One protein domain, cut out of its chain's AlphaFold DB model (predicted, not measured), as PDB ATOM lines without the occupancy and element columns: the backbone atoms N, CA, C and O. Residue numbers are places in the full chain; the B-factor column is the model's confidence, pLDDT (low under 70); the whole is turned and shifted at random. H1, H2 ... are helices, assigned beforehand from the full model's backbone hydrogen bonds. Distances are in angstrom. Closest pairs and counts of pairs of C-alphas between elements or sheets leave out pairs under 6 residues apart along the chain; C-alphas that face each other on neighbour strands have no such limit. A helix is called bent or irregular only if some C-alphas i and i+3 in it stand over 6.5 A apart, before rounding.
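What this domain is: This is residues 6 to 147 of the 150 residues of an uncharacterized protein of Lachnospiraceae bacterium 6_1_63FAA (UniProt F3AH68). Ten short to medium helices make a wide, open horseshoe with few contacts: H4 is in the middle with H10, H5 and H9 packed on it, H3, H2 and H1 lead off to one end, and H6, H7 and H8 form the other end. On that second side the chain goes out through H5, H6 and H7 and comes back through H8 and H9 to H4, while H10 packs on both H4 and H3. The printed part has 142 residues, with helices H1 to H10 in that order along the chain and no named strand; the class is all helix. The whole is loose, with a radius of gyration of the C-alphas of 20.2 A, and elongated, spanning 61 by 37 by 24 A.

How they stand to each other: The longest helix, H8, residues 98 to 114, touches no helix. It is irregular, with C-alphas 99 and 102 standing 7.2 A apart. H9, residues 117 to 130, is close to H8 but not clearly touching, about perpendicular at 89 degrees, the closest C-alphas being those of Ala 112 and Leu 118 at 5.8 A. H6, residues 84 to 90, is also close to H8 but not clearly touching, with the C-alphas of Tyr 84 and Thr 101 closest at 7.2 A. H7, residues 93 to 96, only just touches H6, with 3 pairs of C-alphas within 8 A, and only at the corner; Lys 88 and Leu 94 have the closest C-alphas, 5.5 A apart. The hub is H4, residues 57 to 67, which touches three helices. H9 touches it with residues 127 to 128 alone, about perpendicular at 75 degrees, the C-alphas of Ile 61 and Ser 128 being closest at 6.7 A. H5, residues 72 to 80, touches H4 about perpendicular at 83 degrees, with the C-alphas of Gln 65 and Tyr 75 closest at 6.0 A. H10, residues 133 to 145, touches H4 with residues 135 to 140 alone, at a steep tilt of 60 degrees, the same way; the closest C-alphas are those of Ala 62 and Leu 136 at 5.5 A. H3, residues 39 to 49, touches H10 at a steep tilt of 64 degrees, opposite ways, with the C-alphas of Val 40 and Leu 142 closest at 6.9 A. H2, residues 18 to 32, touches H3 about perpendicular at 76 degrees, the C-alphas of Leu 27 and Thr 41 being closest at 5.5 A. H1, residues 6 to 14, only just touches residues 18 to 21 of H2, with 3 pairs of C-alphas within 8 A, and only at the corner; Cys 12 and Glu 18 have the closest C-alphas, 4.9 A apart. Every O i to N i+4 pair is within hydrogen-bond range in H1, H2, H3, H4, H5, H6, H9 and H10, 11 of 13 are in H8, and H7 is too short for such a pair.

Where its parts are: H1 begins at C-alpha 6, (155.359, 153.235, 146.271). H8 measures 25.5 A from C-alpha 98 at (157.987, 106.814, 164.568) to C-alpha 114. H2 measures 21.0 A, H9 20.0 A and H10 18.1 A, H10 ending at C-alpha 145, (139.800, 144.732, 161.961). H3 and H4 measure 15.4 A and 15.2 A, H1 12.4 A, H5 12.3 A, H6 10.0 A and H7 5.8 A.

The domain as a whole: The two C-alphas farthest apart are those of Glu 34 and His 97, at 63.8 A. The printed part has no cut, and no link is long. The mean pLDDT of the printed part is 79.3; 33 residues are under 70, namely residues 51 to 55, 69 to 73 and 114 to 136.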
ATOM      1  N   GLU A   6     155.847 154.306 147.149       91.38
ATOM      2  CA  GLU A   6     155.359 153.235 146.271       91.38
ATOM      3  C   GLU A   6     156.010 151.898 146.619       91.38
ATOM      4  O   GLU A   6     155.328 150.885 146.774       91.38
ATOM      5  N   LYS A   7     157.330 151.904 146.834       92.75
ATOM      6  CA  LYS A   7     158.071 150.712 147.254       92.75
ATOM      7  C   LYS A   7     157.600 150.205 148.616       92.75
ATOM      8  O   LYS A   7     157.466 148.996 148.786       92.75
ATOM      9  N   LEU A   8     157.325 151.102 149.563       91.50
ATOM     10  CA  LEU A   8     156.774 150.730 150.866       91.50
ATOM     11  C   LEU A   8     155.409 150.046 150.719       91.50
ATOM     12  O   LEU A   8     155.222 148.946 151.231       91.50
ATOM     13  N   ARG A   9     154.483 150.653 149.965       91.69
ATOM     14  CA  ARG A   9     153.151 150.077 149.734       91.69
ATOM     15  C   ARG A   9     153.215 148.723 149.032       91.69
ATOM     16  O   ARG A   9     152.470 147.821 149.411       91.69
ATOM     17  N   MET A  10     154.120 148.544 148.067       93.69
ATOM     18  CA  MET A  10     154.350 147.236 147.437       93.69
ATOM     19  C   MET A  10     154.770 146.177 148.462       93.69
ATOM     20  O   MET A  10     154.154 145.115 148.517       93.69
ATOM     21  N   LEU A  11     155.741 146.481 149.329       93.94
ATOM     22  CA  LEU A  11     156.183 145.555 150.379       93.94
ATOM     23  C   LEU A  11     155.061 145.238 151.380       93.94
ATOM     24  O   LEU A  11     154.887 144.085 151.770       93.94
ATOM     25  N   CYS A  12     154.257 146.236 151.766       92.50
ATOM     26  CA  CYS A  12     153.104 146.027 152.643       92.50
ATOM     27  C   CYS A  12     152.046 145.116 152.004       92.50
ATOM     28  O   CYS A  12     151.462 144.282 152.699       92.50
ATOM     29  N   ARG A  13     151.817 145.230 150.691       91.50
ATOM     30  CA  ARG A  13     150.913 144.344 149.941       91.50
ATOM     31  C   ARG A  13     151.435 142.921 149.859       91.50
ATOM     32  O   ARG A  13     150.685 141.992 150.150       91.50
ATOM     33  N   GLU A  14     152.709 142.745 149.518       92.00
ATOM     34  CA  GLU A  14     153.351 141.426 149.462       92.00
ATOM     35  C   GLU A  14     153.290 140.709 150.815       92.00
ATOM     36  O   GLU A  14     152.960 139.523 150.885       92.00
ATOM     37  N   ALA A  15     153.531 141.444 151.902       89.50
ATOM     38  CA  ALA A  15     153.446 140.926 153.263       89.50
ATOM     39  C   ALA A  15     152.004 140.813 153.799       89.50
ATOM     40  O   ALA A  15     151.815 140.267 154.883       89.50
ATOM     41  N   LYS A  16     150.991 141.284 153.053       91.56
ATOM     42  CA  LYS A  16     149.569 141.318 153.450       91.56
ATOM     43  C   LYS A  16     149.309 142.096 154.749       91.56
ATOM     44  O   LYS A  16     148.479 141.700 155.559       91.56
ATOM     45  N   ILE A  17     150.011 143.214 154.927       92.56
ATOM     46  CA  ILE A  17     149.917 144.101 156.101       92.56
ATOM     47  C   ILE A  17     149.489 145.530 155.735       92.56
ATOM     48  O   ILE A  17     149.660 146.438 156.539       92.56
ATOM     49  N   GLU A  18     148.963 145.762 154.529       92.25
ATOM     50  CA  GLU A  18     148.568 147.108 154.068       92.25
ATOM     51  C   GLU A  18     147.527 147.751 154.997       92.25
ATOM     52  O   GLU A  18     147.723 148.878 155.435       92.25
ATOM     53  N   THR A  19     146.486 147.012 155.392       91.50
ATOM     54  CA  THR A  19     145.456 147.518 156.317       91.50
ATOM     55  C   THR A  19     146.022 147.820 157.704       91.50
ATOM     56  O   THR A  19     145.725 148.863 158.276       91.50
ATOM     57  N   PHE A  20     146.891 146.952 158.227       91.44
ATOM     58  CA  PHE A  20     147.602 147.223 159.476       91.44
ATOM     59  C   PHE A  20     148.449 148.498 159.379       91.44
ATOM     60  O   PHE A  20     148.390 149.344 160.265       91.44
ATOM     61  N   TYR A  21     149.199 148.659 158.288       92.50
ATOM     62  CA  TYR A  21     150.014 149.845 158.045       92.50
ATOM     63  C   TYR A  21     149.166 151.124 158.016       92.50
ATOM     64  O   TYR A  21     149.526 152.105 158.662       92.50
ATOM     65  N   GLU A  22     148.021 151.111 157.334       92.75
ATOM     66  CA  GLU A  22     147.106 152.257 157.291       92.75
ATOM     67  C   GLU A  22     146.610 152.653 158.684       92.75
ATOM     68  O   GLU A  22     146.637 153.835 159.024       92.75
ATOM     69  N   TYR A  23     146.232 151.680 159.518       94.06
ATOM     70  CA  TYR A  23     145.815 151.960 160.892       94.06
ATOM     71  C   TYR A  23     146.960 152.429 161.793       94.06
ATOM     72  O   TYR A  23     146.726 153.257 162.668       94.06
ATOM     73  N   VAL A  24     148.197 151.972 161.575       93.00
ATOM     74  CA  VAL A  24     149.372 152.500 162.291       93.00
ATOM     75  C   VAL A  24     149.603 153.973 161.952       93.00
ATOM     76  O   VAL A  24     149.864 154.768 162.853       93.00
ATOM     77  N   ILE A  25     149.471 154.357 160.679       93.75
ATOM     78  CA  ILE A  25     149.568 155.766 160.276       93.75
ATOM     79  C   ILE A  25     148.429 156.580 160.898       93.75
ATOM     80  O   ILE A  25     148.691 157.617 161.498       93.75
ATOM     81  N   GLN A  26     147.188 156.090 160.851       94.44
ATOM     82  CA  GLN A  26     146.061 156.766 161.506       94.44
ATOM     83  C   GLN A  26     146.279 156.926 163.013       94.44
ATOM     84  O   GLN A  26     146.050 158.002 163.548       94.44
ATOM     85  N   LEU A  27     146.772 155.891 163.694       95.19
ATOM     86  CA  LEU A  27     147.092 155.967 165.117       95.19
ATOM     87  C   LEU A  27     148.179 157.012 165.395       95.19
ATOM     88  O   LEU A  27     148.084 157.739 166.379       95.19
ATOM     89  N   SER A  28     149.180 157.135 164.520       94.50
ATOM     90  CA  SER A  28     150.206 158.172 164.665       94.50
ATOM     91  C   SER A  28     149.638 159.588 164.533       94.50
ATOM     92  O   SER A  28     150.032 160.464 165.296       94.50
ATOM     93  N   GLU A  29     148.658 159.796 163.650       95.19
ATOM     94  CA  GLU A  29     147.944 161.073 163.518       95.19
ATOM     95  C   GLU A  29     147.015 161.357 164.708       95.19
ATOM     96  O   GLU A  29     146.753 162.516 165.019       95.19
ATOM     97  N   VAL A  30     146.524 160.319 165.390       95.62
ATOM     98  CA  VAL A  30     145.753 160.459 166.635       95.62
ATOM     99  C   VAL A  30     146.664 160.814 167.817       95.62
ATOM    100  O   VAL A  30     146.305 161.651 168.637       95.62
ATOM    101  N   TRP A  31     147.850 160.208 167.911       94.81
ATOM    102  CA  TRP A  31     148.792 160.460 169.011       94.81
ATOM    103  C   TRP A  31     149.564 161.767 168.883       94.81
ATOM    104  O   TRP A  31     149.852 162.414 169.890       94.81
ATOM    105  N   PHE A  32     149.966 162.113 167.663       96.06
ATOM    106  CA  PHE A  32     150.908 163.204 167.411       96.06
ATOM    107  C   PHE A  32     150.341 164.306 166.513       96.06
ATOM    108  O   PHE A  32     150.994 165.336 166.354       96.06
ATOM    109  N   GLY A  33     149.163 164.095 165.924       93.31
ATOM    110  CA  GLY A  33     148.464 165.065 165.086       93.31
ATOM    111  C   GLY A  33     147.179 165.570 165.744       93.31
ATOM    112  O   GLY A  33     147.082 165.680 166.964       93.31
ATOM    113  N   GLU A  34     146.184 165.889 164.914       92.19
ATOM    114  CA  GLU A  34     144.886 166.439 165.342       92.19
ATOM    115  C   GLU A  34     143.714 165.471 165.089       92.19
ATOM    116  O   GLU A  34     142.546 165.859 165.147       92.19
ATOM    117  N   SER A  35     144.000 164.206 164.763       93.00
ATOM    118  CA  SER A  35     142.949 163.237 164.436       93.00
ATOM    119  C   SER A  35     142.249 162.705 165.689       93.00
ATOM    120  O   SER A  35     142.871 162.436 166.711       93.00
ATOM    121  N   SER A  36     140.936 162.487 165.594       92.38
ATOM    122  CA  SER A  36     140.140 161.897 166.677       92.38
ATOM    123  C   SER A  36     140.226 160.370 166.697       92.38
ATOM    124  O   SER A  36     140.337 159.719 165.657       92.38
ATOM    125  N   TYR A  37     140.071 159.787 167.886       91.56
ATOM    126  CA  TYR A  37     139.995 158.340 168.066       91.56
ATOM    127  C   TYR A  37     138.841 157.698 167.289       91.56
ATOM    128  O   TYR A  37     137.676 158.067 167.427       91.56
ATOM    129  N   THR A  38     139.169 156.648 166.543       92.00
ATOM    130  CA  THR A  38     138.227 155.633 166.058       92.00
ATOM    131  C   THR A  38     138.201 154.426 167.009       92.00
ATOM    132  O   THR A  38     139.145 154.239 167.785       92.00
ATOM    133  N   PRO A  39     137.180 153.547 166.939       90.12
ATOM    134  CA  PRO A  39     137.159 152.320 167.737       90.12
ATOM    135  C   PRO A  39     138.404 151.441 167.540       90.12
ATOM    136  O   PRO A  39     138.928 150.897 168.508       90.12
ATOM    137  N   VAL A  40     138.920 151.346 166.306       88.56
ATOM    138  CA  VAL A  40     140.106 150.531 165.993       88.56
ATOM    139  C   VAL A  40     141.375 151.172 166.546       88.56
ATOM    140  O   VAL A  40     142.163 150.489 167.191       88.56
ATOM    141  N   THR A  41     141.570 152.480 166.359       91.12
ATOM    142  CA  THR A  41     142.749 153.185 166.896       91.12
ATOM    143  C   THR A  41     142.748 153.217 168.425       91.12
ATOM    144  O   THR A  41     143.807 153.076 169.022       91.12
ATOM    145  N   SER A  42     141.576 153.336 169.058       90.44
ATOM    146  CA  SER A  42     141.438 153.251 170.518       90.44
ATOM    147  C   SER A  42     141.840 151.864 171.032       90.44
ATOM    148  O   SER A  42     142.695 151.747 171.905       90.44
ATOM    149  N   ALA A  43     141.328 150.798 170.406       87.06
ATOM    150  CA  ALA A  43     141.705 149.428 170.750       87.06
ATOM    151  C   ALA A  43     143.196 149.133 170.485       87.06
ATOM    152  O   ALA A  43     143.834 148.422 171.261       87.06
ATOM    153  N   MET A  44     143.779 149.682 169.411       88.50
ATOM    154  CA  MET A  44     145.218 149.569 169.141       88.50
ATOM    155  C   MET A  44     146.059 150.295 170.186       88.50
ATOM    156  O   MET A  44     147.067 149.745 170.625       88.50
ATOM    157  N   GLU A  45     145.669 151.509 170.580       89.62
ATOM    158  CA  GLU A  45     146.344 152.236 171.651       89.62
ATOM    159  C   GLU A  45     146.314 151.430 172.941       89.62
ATOM    160  O   GLU A  45     147.365 151.186 173.530       89.62
ATOM    161  N   GLU A  46     145.129 150.978 173.347       86.25
ATOM    162  CA  GLU A  46     144.961 150.200 174.564       86.25
ATOM    163  C   GLU A  46     145.852 148.954 174.527       86.25
ATOM    164  O   GLU A  46     146.596 148.703 175.476       86.25
ATOM    165  N   TYR A  47     145.869 148.234 173.401       83.56
ATOM    166  CA  TYR A  47     146.713 147.059 173.208       83.56
ATOM    167  C   TYR A  47     148.218 147.371 173.300       83.56
ATOM    168  O   TYR A  47     148.967 146.607 173.916       83.56
ATOM    169  N   ILE A  48     148.675 148.480 172.706       85.94
ATOM    170  CA  ILE A  48     150.091 148.879 172.710       85.94
ATOM    171  C   ILE A  48     150.518 149.362 174.102       85.94
ATOM    172  O   ILE A  48     151.541 148.907 174.615       85.94
ATOM    173  N   LEU A  49     149.738 150.243 174.732       84.75
ATOM    174  CA  LEU A  49     150.074 150.838 176.027       84.75
ATOM    175  C   LEU A  49     149.988 149.819 177.172       84.75
ATOM    176  O   LEU A  49     150.865 149.799 178.037       84.75
ATOM    177  N   HIS A  50     149.011 148.908 177.147       76.94
ATOM    178  CA  HIS A  50     148.918 147.820 178.130       76.94
ATOM    179  C   HIS A  50     149.899 146.671 177.854       76.94
ATOM    180  O   HIS A  50     150.088 145.801 178.706       76.94
ATOM    181  N   GLY A  51     150.559 146.658 176.692       69.00
ATOM    182  CA  GLY A  51     151.545 145.645 176.325       69.00
ATOM    183  C   GLY A  51     152.855 145.716 177.121       69.00
ATOM    184  O   GLY A  51     153.568 144.720 177.197       69.00
ATOM    185  N   GLY A  52     153.198 146.840 177.755       65.19
ATOM    186  CA  GLY A  52     154.515 147.021 178.385       65.19
ATOM    187  C   GLY A  52     155.681 146.948 177.378       65.19
ATOM    188  O   GLY A  52     155.483 146.911 176.169       65.19
ATOM    189  N   THR A  53     156.931 146.907 177.855       48.91
ATOM    190  CA  THR A  53     158.136 146.990 176.992       48.91
ATOM    191  C   THR A  53     158.386 145.773 176.095       48.91
ATOM    192  O   THR A  53     159.093 145.895 175.097       48.91
ATOM    193  N   TYR A  54     157.824 144.605 176.423       51.69
ATOM    194  CA  TYR A  54     158.032 143.351 175.679       51.69
ATOM    195  C   TYR A  54     156.747 142.540 175.440       51.69
ATOM    196  O   TYR A  54     156.822 141.393 174.995       51.69
ATOM    197  N   GLY A  55     155.575 143.098 175.741       68.75
ATOM    198  CA  GLY A  55     154.337 142.327 175.854       68.75
ATOM    199  C   GLY A  55     154.100 141.826 177.283       68.75
ATOM    200  O   GLY A  55     155.027 141.425 177.996       68.75
ATOM    201  N   THR A  56     152.836 141.801 177.706       74.94
ATOM    202  CA  THR A  56     152.408 141.096 178.917       74.94
ATOM    203  C   THR A  56     152.198 139.616 178.605       74.94
ATOM    204  O   THR A  56     151.911 139.220 177.470       74.94
ATOM    205  N   LYS A  57     152.347 138.754 179.620       72.19
ATOM    206  CA  LYS A  57     152.066 137.319 179.449       72.19
ATOM    207  C   LYS A  57     150.604 137.070 179.083       72.19
ATOM    208  O   LYS A  57     150.346 136.152 178.314       72.19
ATOM    209  N   ASP A  58     149.688 137.887 179.592       73.19
ATOM    210  CA  ASP A  58     148.262 137.787 179.285       73.19
ATOM    211  C   ASP A  58     147.996 138.071 177.802       73.19
ATOM    212  O   ASP A  58     147.425 137.215 177.129       73.19
ATOM    213  N   ASN A  59     148.536 139.168 177.247       74.06
ATOM    214  CA  ASN A  59     148.402 139.485 175.817       74.06
ATOM    215  C   ASN A  59     149.067 138.424 174.930       74.06
ATOM    216  O   ASN A  59     148.512 138.018 173.911       74.06
ATOM    217  N   SER A  60     150.240 137.921 175.330       75.19
ATOM    218  CA  SER A  60     150.933 136.840 174.615       75.19
ATOM    219  C   SER A  60     150.099 135.561 174.552       75.19
ATOM    220  O   SER A  60     150.030 134.926 173.498       75.19
ATOM    221  N   ILE A  61     149.507 135.155 175.675       73.25
ATOM    222  CA  ILE A  61     148.686 133.948 175.739       73.25
ATOM    223  C   ILE A  61     147.372 134.179 174.987       73.25
ATOM    224  O   ILE A  61     146.952 133.278 174.267       73.25
ATOM    225  N   ALA A  62     146.762 135.364 175.094       74.75
ATOM    226  CA  ALA A  62     145.559 135.719 174.349       74.75
ATOM    227  C   ALA A  62     145.793 135.622 172.833       74.75
ATOM    228  O   ALA A  62     145.091 134.877 172.157       74.75
ATOM    229  N   MET A  63     146.865 136.234 172.318       76.00
ATOM    230  CA  MET A  63     147.272 136.123 170.910       76.00
ATOM    231  C   MET A  63     147.512 134.675 170.467       76.00
ATOM    232  O   MET A  63     147.098 134.269 169.380       76.00
ATOM    233  N   GLU A  64     148.181 133.866 171.296       75.38
ATOM    234  CA  GLU A  64     148.438 132.460 170.971       75.38
ATOM    235  C   GLU A  64     147.146 131.624 170.979       75.38
ATOM    236  O   GLU A  64     147.002 130.711 170.162       75.38
ATOM    237  N   GLN A  65     146.191 131.941 171.855       74.81
ATOM    238  CA  GLN A  65     144.870 131.314 171.879       74.81
ATOM    239  C   GLN A  65     144.026 131.715 170.666       74.81
ATOM    240  O   GLN A  65     143.484 130.821 170.014       74.81
ATOM    241  N   THR A  66     143.978 133.001 170.302       74.25
ATOM    242  CA  THR A  66     143.287 133.493 169.098       74.25
ATOM    243  C   THR A  66     143.853 132.832 167.845       74.25
ATOM    244  O   THR A  66     143.111 132.221 167.079       74.25
ATOM    245  N   ARG A  67     145.185 132.785 167.699       74.94
ATOM    246  CA  ARG A  67     145.855 132.069 166.599       74.94
ATOM    247  C   ARG A  67     145.498 130.581 166.535       74.94
ATOM    248  O   ARG A  67     145.450 129.983 165.463       74.94
ATOM    249  N   GLN A  68     145.288 129.943 167.684       71.69
ATOM    250  CA  GLN A  68     144.900 128.535 167.748       71.69
ATOM    251  C   GLN A  68     143.379 128.319 167.625       71.69
ATOM    252  O   GLN A  68     142.949 127.164 167.662       71.69
ATOM    253  N   GLY A  69     142.574 129.366 167.423       66.88
ATOM    254  CA  GLY A  69     141.120 129.297 167.244       66.88
ATOM    255  C   GLY A  69     140.324 129.370 168.550       66.88
ATOM    256  O   GLY A  69     139.448 128.535 168.767       66.88
ATOM    257  N   GLY A  70     140.690 130.288 169.452       62.16
ATOM    258  CA  GLY A  70     139.860 130.770 170.572       62.16
ATOM    259  C   GLY A  70     139.632 129.805 171.745       62.16
ATOM    260  O   GLY A  70     138.978 130.148 172.724       62.16
ATOM    261  N   GLY A  71     140.153 128.577 171.687       66.88
ATOM    262  CA  GLY A  71     139.848 127.540 172.678       66.88
ATOM    263  C   GLY A  71     140.956 127.292 173.704       66.88
ATOM    264  O   GLY A  71     141.988 126.706 173.368       66.88
ATOM    265  N   HIS A  72     140.683 127.549 174.990       67.12
ATOM    266  CA  HIS A  72     141.563 127.175 176.113       67.12
ATOM    267  C   HIS A  72     141.952 125.680 176.095       67.12
ATOM    268  O   HIS A  72     143.099 125.306 176.346       67.12
ATOM    269  N   VAL A  73     141.019 124.794 175.721       65.06
ATOM    270  CA  VAL A  73     141.272 123.345 175.606       65.06
ATOM    271  C   VAL A  73     142.242 123.027 174.463       65.06
ATOM    272  O   VAL A  73     143.108 122.162 174.606       65.06
ATOM    273  N   ARG A  74     142.132 123.732 173.332       70.31
ATOM    274  CA  ARG A  74     143.013 123.543 172.172       70.31
ATOM    275  C   ARG A  74     144.426 124.040 172.469       70.31
ATOM    276  O   ARG A  74     145.382 123.324 172.166       70.31
ATOM    277  N   TYR A  75     144.527 125.172 173.160       70.88
ATOM    278  CA  TYR A  75     145.774 125.712 173.695       70.88
ATOM    279  C   TYR A  75     146.466 124.740 174.664       70.88
ATOM    280  O   TYR A  75     147.640 124.400 174.501       70.88
ATOM    281  N   ILE A  76     145.727 124.180 175.626       71.81
ATOM    282  CA  ILE A  76     146.276 123.168 176.540       71.81
ATOM    283  C   ILE A  76     146.701 121.907 175.779       71.81
ATOM    284  O   ILE A  76     147.781 121.362 176.031       71.81
ATOM    285  N   ARG A  77     145.891 121.436 174.824       73.12
ATOM    286  CA  ARG A  77     146.192 120.228 174.047       73.12
ATOM    287  C   ARG A  77     147.478 120.378 173.239       73.12
ATOM    288  O   ARG A  77     148.283 119.448 173.252       73.12
ATOM    289  N   SER A  78     147.707 121.510 172.574       70.81
ATOM    290  CA  SER A  78     148.934 121.747 171.795       70.81
ATOM    291  C   SER A  78     150.189 121.798 172.680       70.81
ATOM    292  O   SER A  78     151.272 121.366 172.273       70.81
ATOM    293  N   ARG A  79     150.044 122.227 173.940       73.00
ATOM    294  CA  ARG A  79     151.130 122.247 174.930       73.00
ATOM    295  C   ARG A  79     151.417 120.865 175.527       73.00
ATOM    296  O   ARG A  79     152.584 120.464 175.664       73.00
ATOM    297  N   LEU A  80     150.365 120.109 175.851       73.81
ATOM    298  CA  LEU A  80     150.454 118.749 176.396       73.81
ATOM    299  C   LEU A  80     150.902 117.727 175.346       73.81
ATOM    300  O   LEU A  80     151.692 116.830 175.664       73.81
ATOM    301  N   PHE A  81     150.497 117.906 174.093       77.06
ATOM    302  CA  PHE A  81     150.832 117.041 172.966       77.06
ATOM    303  C   PHE A  81     151.643 117.817 171.930       77.06
ATOM    304  O   PHE A  81     151.113 118.487 171.050       77.06
ATOM    305  N   MET A  82     152.965 117.700 172.047       76.31
ATOM    306  CA  MET A  82     153.908 118.349 171.139       76.31
ATOM    307  C   MET A  82     153.829 117.695 169.752       76.31
ATOM    308  O   MET A  82     153.859 116.465 169.669       76.31
ATOM    309  N   PRO A  83     153.790 118.474 168.654       78.19
ATOM    310  CA  PRO A  83     153.771 117.906 167.315       78.19
ATOM    311  C   PRO A  83     155.042 117.092 167.051       78.19
ATOM    312  O   PRO A  83     156.150 117.488 167.424       78.19
ATOM    313  N   TYR A  84     154.889 115.975 166.336       76.44
ATOM    314  CA  TYR A  84     155.980 115.049 166.018       76.44
ATOM    315  C   TYR A  84     157.206 115.745 165.409       76.44
ATOM    316  O   TYR A  84     158.334 115.393 165.739       76.44
ATOM    317  N   LYS A  85     157.004 116.777 164.577       78.50
ATOM    318  CA  LYS A  85     158.093 117.574 163.984       78.50
ATOM    319  C   LYS A  85     159.003 118.196 165.052       78.50
ATOM    320  O   LYS A  85     160.219 118.070 164.950       78.50
ATOM    321  N   ALA A  86     158.428 118.800 166.092       81.31
ATOM    322  CA  ALA A  86     159.186 119.395 167.192       81.31
ATOM    323  C   ALA A  86     159.817 118.321 168.095       81.31
ATOM    324  O   ALA A  86     160.967 118.453 168.515       81.31
ATOM    325  N   LEU A  87     159.108 117.213 168.334       82.75
ATOM    326  CA  LEU A  87     159.629 116.108 169.141       82.75
ATOM    327  C   LEU A  87     160.834 115.425 168.466       82.75
ATOM    328  O   LEU A  87     161.818 115.108 169.132       82.75
ATOM    329  N   LYS A  88     160.797 115.290 167.136       82.56
ATOM    330  CA  LYS A  88     161.866 114.752 166.280       82.56
ATOM    331  C   LYS A  88     163.145 115.596 166.313       82.56
ATOM    332  O   LYS A  88     164.230 115.040 166.164       82.56
ATOM    333  N   MET A  89     163.034 116.914 166.508       82.62
ATOM    334  CA  MET A  89     164.198 117.800 166.662       82.62
ATOM    335  C   MET A  89     164.938 117.535 167.972       82.62
ATOM    336  O   MET A  89     166.162 117.568 168.008       82.62
ATOM    337  N   LYS A  90     164.196 117.232 169.041       80.56
ATOM    338  CA  LYS A  90     164.768 116.954 170.362       80.56
ATOM    339  C   LYS A  90     165.245 115.510 170.520       80.56
ATOM    340  O   LYS A  90     166.224 115.262 171.214       80.56
ATOM    341  N   TYR A  91     164.549 114.566 169.894       82.81
ATOM    342  CA  TYR A  91     164.860 113.142 169.956       82.81
ATOM    343  C   TYR A  91     165.005 112.590 168.532       82.81
ATOM    344  O   TYR A  91     164.029 112.102 167.956       82.81
ATOM    345  N   PRO A  92     166.212 112.640 167.936       81.50
ATOM    346  CA  PRO A  92     166.428 112.201 166.556       81.50
ATOM    347  C   PRO A  92     166.184 110.696 166.359       81.50
ATOM    348  O   PRO A  92     165.940 110.248 165.244       81.50
ATOM    349  N   ILE A  93     166.142 109.905 167.433       81.88
ATOM    350  CA  ILE A  93     165.770 108.480 167.395       81.88
ATOM    351  C   ILE A  93     164.348 108.292 166.832       81.88
ATOM    352  O   ILE A  93     164.067 107.315 166.133       81.88
ATOM    353  N   LEU A  94     163.472 109.288 167.018       82.19
ATOM    354  CA  LEU A  94     162.134 109.300 166.433       82.19
ATOM    355  C   LEU A  94     162.157 109.396 164.904       82.19
ATOM    356  O   LEU A  94     161.211 108.924 164.287       82.19
ATOM    357  N   LYS A  95     163.225 109.927 164.269       79.56
ATOM    358  CA  LYS A  95     163.337 109.969 162.794       79.56
ATOM    359  C   LYS A  95     163.231 108.563 162.191       79.56
ATOM    360  O   LYS A  95     162.631 108.421 161.131       79.56
ATOM    361  N   LYS A  96     163.824 107.574 162.868       82.00
ATOM    362  CA  LYS A  96     163.909 106.173 162.437       82.00
ATOM    363  C   LYS A  96     162.746 105.335 162.977       82.00
ATOM    364  O   LYS A  96     162.222 104.491 162.262       82.00
ATOM    365  N   HIS A  97     162.307 105.598 164.209       83.81
ATOM    366  CA  HIS A  97     161.259 104.822 164.879       83.81
ATOM    367  C   HIS A  97     160.082 105.707 165.301       83.81
ATOM    368  O   HIS A  97     159.959 106.124 166.454       83.81
ATOM    369  N   LYS A  98     159.175 105.970 164.351       80.81
ATOM    370  CA  LYS A  98     157.987 106.814 164.568       80.81
ATOM    371  C   LYS A  98     157.045 106.259 165.647       80.81
ATOM    372  O   LYS A  98     156.408 107.036 166.354       80.81
ATOM    373  N   TYR A  99     156.980 104.941 165.828       84.44
ATOM    374  CA  TYR A  99     156.123 104.300 166.835       84.44
ATOM    375  C   TYR A  99     156.559 104.570 168.288       84.44
ATOM    376  O   TYR A  99     155.765 104.374 169.200       84.44
ATOM    377  N   LEU A 100     157.778 105.077 168.523       85.56
ATOM    378  CA  LEU A 100     158.246 105.457 169.865       85.56
ATOM    379  C   LEU A 100     157.729 106.833 170.320       85.56
ATOM    380  O   LEU A 100     157.952 107.229 171.462       85.56
ATOM    381  N   THR A 101     157.028 107.569 169.453       83.12
ATOM    382  CA  THR A 101     156.447 108.888 169.764       83.12
ATOM    383  C   THR A 101     155.681 108.928 171.100       83.12
ATOM    384  O   THR A 101     156.006 109.798 171.911       83.12
ATOM    385  N   PRO A 102     154.726 108.016 171.395       85.19
ATOM    386  CA  PRO A 102     154.007 108.022 172.674       85.19
ATOM    387  C   PRO A 102     154.929 107.840 173.889       85.19
ATOM    388  O   PRO A 102     154.766 108.539 174.887       85.19
ATOM    389  N   VAL A 103     155.952 106.986 173.794       86.62
ATOM    390  CA  VAL A 103     156.906 106.745 174.891       86.62
ATOM    391  C   VAL A 103     157.690 108.018 175.217       86.62
ATOM    392  O   VAL A 103     157.774 108.433 176.373       86.62
ATOM    393  N   TYR A 104     158.208 108.703 174.195       84.75
ATOM    394  CA  TYR A 104     158.951 109.952 174.386       84.75
ATOM    395  C   TYR A 104     158.072 111.107 174.879       84.75
ATOM    396  O   TYR A 104     158.573 112.016 175.549       84.75
ATOM    397  N   GLN A 105     156.768 111.065 174.598       85.44
ATOM    398  CA  GLN A 105     155.803 112.012 175.145       85.44
ATOM    399  C   GLN A 105     155.641 111.833 176.664       85.44
ATOM    400  O   GLN A 105     155.671 112.822 177.397       85.44
ATOM    401  N   ILE A 106     155.587 110.586 177.144       84.88
ATOM    402  CA  ILE A 106     155.522 110.252 178.576       84.88
ATOM    403  C   ILE A 106     156.824 110.635 179.286       84.88
ATOM    404  O   ILE A 106     156.793 111.317 180.309       84.88
ATOM    405  N   VAL A 107     157.985 110.299 178.709       84.12
ATOM    406  CA  VAL A 107     159.300 110.702 179.251       84.12
ATOM    407  C   VAL A 107     159.404 112.225 179.368       84.12
ATOM    408  O   VAL A 107     159.975 112.752 180.326       84.12
ATOM    409  N   ARG A 108     158.841 112.963 178.402       85.06
ATOM    410  CA  ARG A 108     158.788 114.427 178.440       85.06
ATOM    411  C   ARG A 108     157.940 114.927 179.602       85.06
ATOM    412  O   ARG A 108     158.388 115.845 180.284       85.06
ATOM    413  N   TRP A 109     156.755 114.356 179.814       81.56
ATOM    414  CA  TRP A 109     155.917 114.707 180.957       81.56
ATOM    415  C   TRP A 109     156.640 114.407 182.266       81.56
ATOM    416  O   TRP A 109     156.771 115.310 183.078       81.56
ATOM    417  N   TYR A 110     157.251 113.231 182.415       80.44
ATOM    418  CA  TYR A 110     158.023 112.881 183.610       80.44
ATOM    419  C   TYR A 110     159.161 113.876 183.899       80.44
ATOM    420  O   TYR A 110     159.285 114.376 185.014       80.44
ATOM    421  N   LYS A 111     159.940 114.269 182.880       78.06
ATOM    422  CA  LYS A 111     160.981 115.309 183.022       78.06
ATOM    423  C   LYS A 111     160.420 116.704 183.320       78.06
ATOM    424  O   LYS A 111     161.102 117.517 183.940       78.06
ATOM    425  N   ALA A 112     159.219 117.017 182.837       73.25
ATOM    426  CA  ALA A 112     158.537 118.268 183.157       73.25
ATOM    427  C   ALA A 112     157.981 118.265 184.590       73.25
ATOM    428  O   ALA A 112     157.918 119.332 185.193       73.25
ATOM    429  N   LEU A 113     157.625 117.085 185.117       73.06
ATOM    430  CA  LEU A 113     157.193 116.875 186.497       73.06
ATOM    431  C   LEU A 113     158.362 116.960 187.494       73.06
ATOM    432  O   LEU A 113     158.206 117.524 188.569       73.06
ATOM    433  N   SER A 114     159.548 116.457 187.143       69.12
ATOM    434  CA  SER A 114     160.700 116.450 188.059       69.12
ATOM    435  C   SER A 114     161.551 117.723 188.026       69.12
ATOM    436  O   SER A 114     162.134 118.106 189.036       69.12
ATOM    437  N   GLY A 115     161.629 118.419 186.888       60.91
ATOM    438  CA  GLY A 115     162.279 119.726 186.805       60.91
ATOM    439  C   GLY A 115     161.275 120.831 187.113       60.91
ATOM    440  O   GLY A 115     160.178 120.802 186.569       60.91
ATOM    441  N   GLY A 116     161.641 121.858 187.892       60.03
ATOM    442  CA  GLY A 116     160.783 122.992 188.314       60.03
ATOM    443  C   GLY A 116     160.042 123.792 187.218       60.03
ATOM    444  O   GLY A 116     159.410 124.807 187.500       60.03
ATOM    445  N   LYS A 117     160.075 123.333 185.965       62.97
ATOM    446  CA  LYS A 117     159.208 123.714 184.847       62.97
ATOM    447  C   LYS A 117     157.729 123.459 185.132       62.97
ATOM    448  O   LYS A 117     156.914 124.216 184.627       62.97
ATOM    449  N   LEU A 118     157.379 122.478 185.965       60.44
ATOM    450  CA  LEU A 118     156.002 122.265 186.430       60.44
ATOM    451  C   LEU A 118     155.390 123.531 187.043       60.44
ATOM    452  O   LEU A 118     154.284 123.906 186.681       60.44
ATOM    453  N   LYS A 119     156.148 124.233 187.902       60.88
ATOM    454  CA  LYS A 119     155.707 125.494 188.521       60.88
ATOM    455  C   LYS A 119     155.439 126.576 187.471       60.88
ATOM    456  O   LYS A 119     154.474 127.324 187.598       60.88
ATOM    457  N   LYS A 120     156.256 126.619 186.410       63.66
ATOM    458  CA  LYS A 120     156.050 127.514 185.259       63.66
ATOM    459  C   LYS A 120     154.792 127.135 184.474       63.66
ATOM    460  O   LYS A 120     153.984 128.012 184.213       63.66
ATOM    461  N   TYR A 121     154.570 125.846 184.204       61.53
ATOM    462  CA  TYR A 121     153.350 125.362 183.545       61.53
ATOM    463  C   TYR A 121     152.087 125.638 184.364       61.53
ATOM    464  O   TYR A 121     151.086 126.070 183.805       61.53
ATOM    465  N   THR A 122     152.116 125.440 185.685       63.09
ATOM    466  CA  THR A 122     150.967 125.750 186.548       63.09
ATOM    467  C   THR A 122     150.721 127.250 186.667       63.09
ATOM    468  O   THR A 122     149.572 127.660 186.766       63.09
ATOM    469  N   ALA A 123     151.776 128.071 186.653       63.62
ATOM    470  CA  ALA A 123     151.643 129.525 186.639       63.62
ATOM    471  C   ALA A 123     151.056 130.018 185.306       63.62
ATOM    472  O   ALA A 123     150.130 130.818 185.323       63.62
ATOM    473  N   GLU A 124     151.525 129.477 184.175       65.56
ATOM    474  CA  GLU A 124     150.964 129.726 182.837       65.56
ATOM    475  C   GLU A 124     149.497 129.274 182.745       65.56
ATOM    476  O   GLU A 124     148.671 130.016 182.237       65.56
ATOM    477  N   MET A 125     149.145 128.104 183.293       61.19
ATOM    478  CA  MET A 125     147.761 127.601 183.314       61.19
ATOM    479  C   MET A 125     146.820 128.421 184.198       61.19
ATOM    480  O   MET A 125     145.634 128.534 183.895       61.19
ATOM    481  N   LYS A 126     147.311 128.942 185.330       63.62
ATOM    482  CA  LYS A 126     146.519 129.853 186.163       63.62
ATOM    483  C   LYS A 126     146.272 131.155 185.410       63.62
ATOM    484  O   LYS A 126     145.126 131.576 185.343       63.62
ATOM    485  N   LEU A 127     147.305 131.713 184.774       62.88
ATOM    486  CA  LEU A 127     147.171 132.881 183.903       62.88
ATOM    487  C   LEU A 127     146.150 132.626 182.786       62.88
ATOM    488  O   LEU A 127     145.182 133.360 182.668       62.88
ATOM    489  N   SER A 128     146.286 131.525 182.038       61.69
ATOM    490  CA  SER A 128     145.408 131.220 180.902       61.69
ATOM    491  C   SER A 128     143.949 130.993 181.289       61.69
ATOM    492  O   SER A 128     143.075 131.179 180.450       61.69
ATOM    493  N   ARG A 129     143.685 130.561 182.528       57.97
ATOM    494  CA  ARG A 129     142.329 130.446 183.085       57.97
ATOM    495  C   ARG A 129     141.738 131.788 183.507       57.97
ATOM    496  O   ARG A 129     140.519 131.900 183.531       57.97
ATOM    497  N   HIS A 130     142.578 132.743 183.902       62.62
ATOM    498  CA  HIS A 130     142.158 134.073 184.344       62.62
ATOM    499  C   HIS A 130     142.058 135.085 183.203       62.62
ATOM    500  O   HIS A 130     141.508 136.163 183.418       62.62
ATOM    501  N   ILE A 131     142.540 134.749 182.003       64.62
ATOM    502  CA  ILE A 131     142.277 135.555 180.811       64.62
ATOM    503  C   ILE A 131     140.767 135.568 180.587       64.62
ATOM    504  O   ILE A 131     140.150 134.536 180.316       64.62
ATOM    505  N   GLN A 132     140.188 136.755 180.745       63.72
ATOM    506  CA  GLN A 132     138.772 136.983 180.521       63.72
ATOM    507  C   GLN A 132     138.442 136.662 179.056       63.72
ATOM    508  O   GLN A 132     139.205 137.050 178.166       63.72
ATOM    509  N   PRO A 133     137.303 136.011 178.769       63.25
ATOM    510  CA  PRO A 133     136.843 135.810 177.394       63.25
ATOM    511  C   PRO A 133     136.715 137.137 176.629       63.25
ATOM    512  O   PRO A 133     136.929 137.165 175.426       63.25
ATOM    513  N   GLU A 134     136.470 138.241 177.337       68.00
ATOM    514  CA  GLU A 134     136.467 139.608 176.807       68.00
ATOM    515  C   GLU A 134     137.818 140.038 176.208       68.00
ATOM    516  O   GLU A 134     137.849 140.666 175.155       68.00
ATOM    517  N   GLN A 135     138.944 139.661 176.822       67.38
ATOM    518  CA  GLN A 135     140.286 139.989 176.318       67.38
ATOM    519  C   GLN A 135     140.625 139.182 175.057       67.38
ATOM    520  O   GLN A 135     141.275 139.691 174.147       67.38
ATOM    521  N   LEU A 136     140.150 137.934 174.984       65.31
ATOM    522  CA  LEU A 136     140.271 137.089 173.792       65.31
ATOM    523  C   LEU A 136     139.421 137.619 172.635       65.31
ATOM    524  O   LEU A 136     139.917 137.723 171.518       65.31
ATOM    525  N   ASP A 137     138.173 137.986 172.919       72.81
ATOM    526  CA  ASP A 137     137.239 138.569 171.953       72.81
ATOM    527  C   ASP A 137     137.742 139.925 171.434       72.81
ATOM    528  O   ASP A 137     137.736 140.180 170.232       72.81
ATOM    529  N   SER A 138     138.286 140.768 172.316       75.00
ATOM    530  CA  SER A 138     138.890 142.053 171.940       75.00
ATOM    531  C   SER A 138     140.124 141.870 171.054       75.00
ATOM    532  O   SER A 138     140.269 142.544 170.036       75.00
ATOM    533  N   ALA A 139     140.993 140.916 171.398       77.62
ATOM    534  CA  ALA A 139     142.152 140.534 170.597       77.62
ATOM    535  C   ALA A 139     141.767 140.017 169.202       77.62
ATOM    536  O   ALA A 139     142.390 140.388 168.206       77.62
ATOM    537  N   GLU A 140     140.756 139.154 169.125       78.31
ATOM    538  CA  GLU A 140     140.259 138.579 167.874       78.31
ATOM    539  C   GLU A 140     139.639 139.649 166.976       78.31
ATOM    540  O   GLU A 140     140.048 139.783 165.822       78.31
ATOM    541  N   LYS A 141     138.765 140.493 167.532       84.12
ATOM    542  CA  LYS A 141     138.175 141.642 166.832       84.12
ATOM    543  C   LYS A 141     139.230 142.618 166.330       84.12
ATOM    544  O   LYS A 141     139.116 143.118 165.213       84.12
ATOM    545  N   LEU A 142     140.267 142.883 167.126       85.38
ATOM    546  CA  LEU A 142     141.365 143.756 166.723       85.38
ATOM    547  C   LEU A 142     142.139 143.156 165.541       85.38
ATOM    548  O   LEU A 142     142.372 143.841 164.550       85.38
ATOM    549  N   LEU A 143     142.505 141.874 165.602       84.94
ATOM    550  CA  LEU A 143     143.205 141.197 164.504       84.94
ATOM    551  C   LEU A 143     142.365 141.134 163.222       84.94
ATOM    552  O   LEU A 143     142.899 141.340 162.128       84.94
ATOM    553  N   GLU A 144     141.059 140.899 163.355       86.69
ATOM    554  CA  GLU A 144     140.109 140.901 162.244       86.69
ATOM    555  C   GLU A 144     139.990 142.295 161.611       86.69
ATOM    556  O   GLU A 144     140.122 142.431 160.392       86.69
ATOM    557  N   ALA A 145     139.846 143.345 162.427       86.94
ATOM    558  CA  ALA A 145     139.800 144.732 161.961       86.94
ATOM    559  C   ALA A 145     141.084 145.138 161.217       86.94
ATOM    560  O   ALA A 145     141.029 145.844 160.208       86.94
ATOM    561  N   LEU A 146     142.238 144.639 161.672       87.56
ATOM    562  CA  LEU A 146     143.543 144.859 161.044       87.56
ATOM    563  C   LEU A 146     143.797 143.951 159.825       87.56
ATOM    564  O   LEU A 146     144.821 144.105 159.156       87.56
ATOM    565  N   LYS A 147     142.874 143.028 159.514       86.25
ATOM    566  CA  LYS A 147     142.973 142.010 158.452       86.25
ATOM    567  C   LYS A 147     144.238 141.152 158.541       86.25
ATOM    568  O   LYS A 147     144.802 140.739 157.525       86.25
TER     569      LYS A 147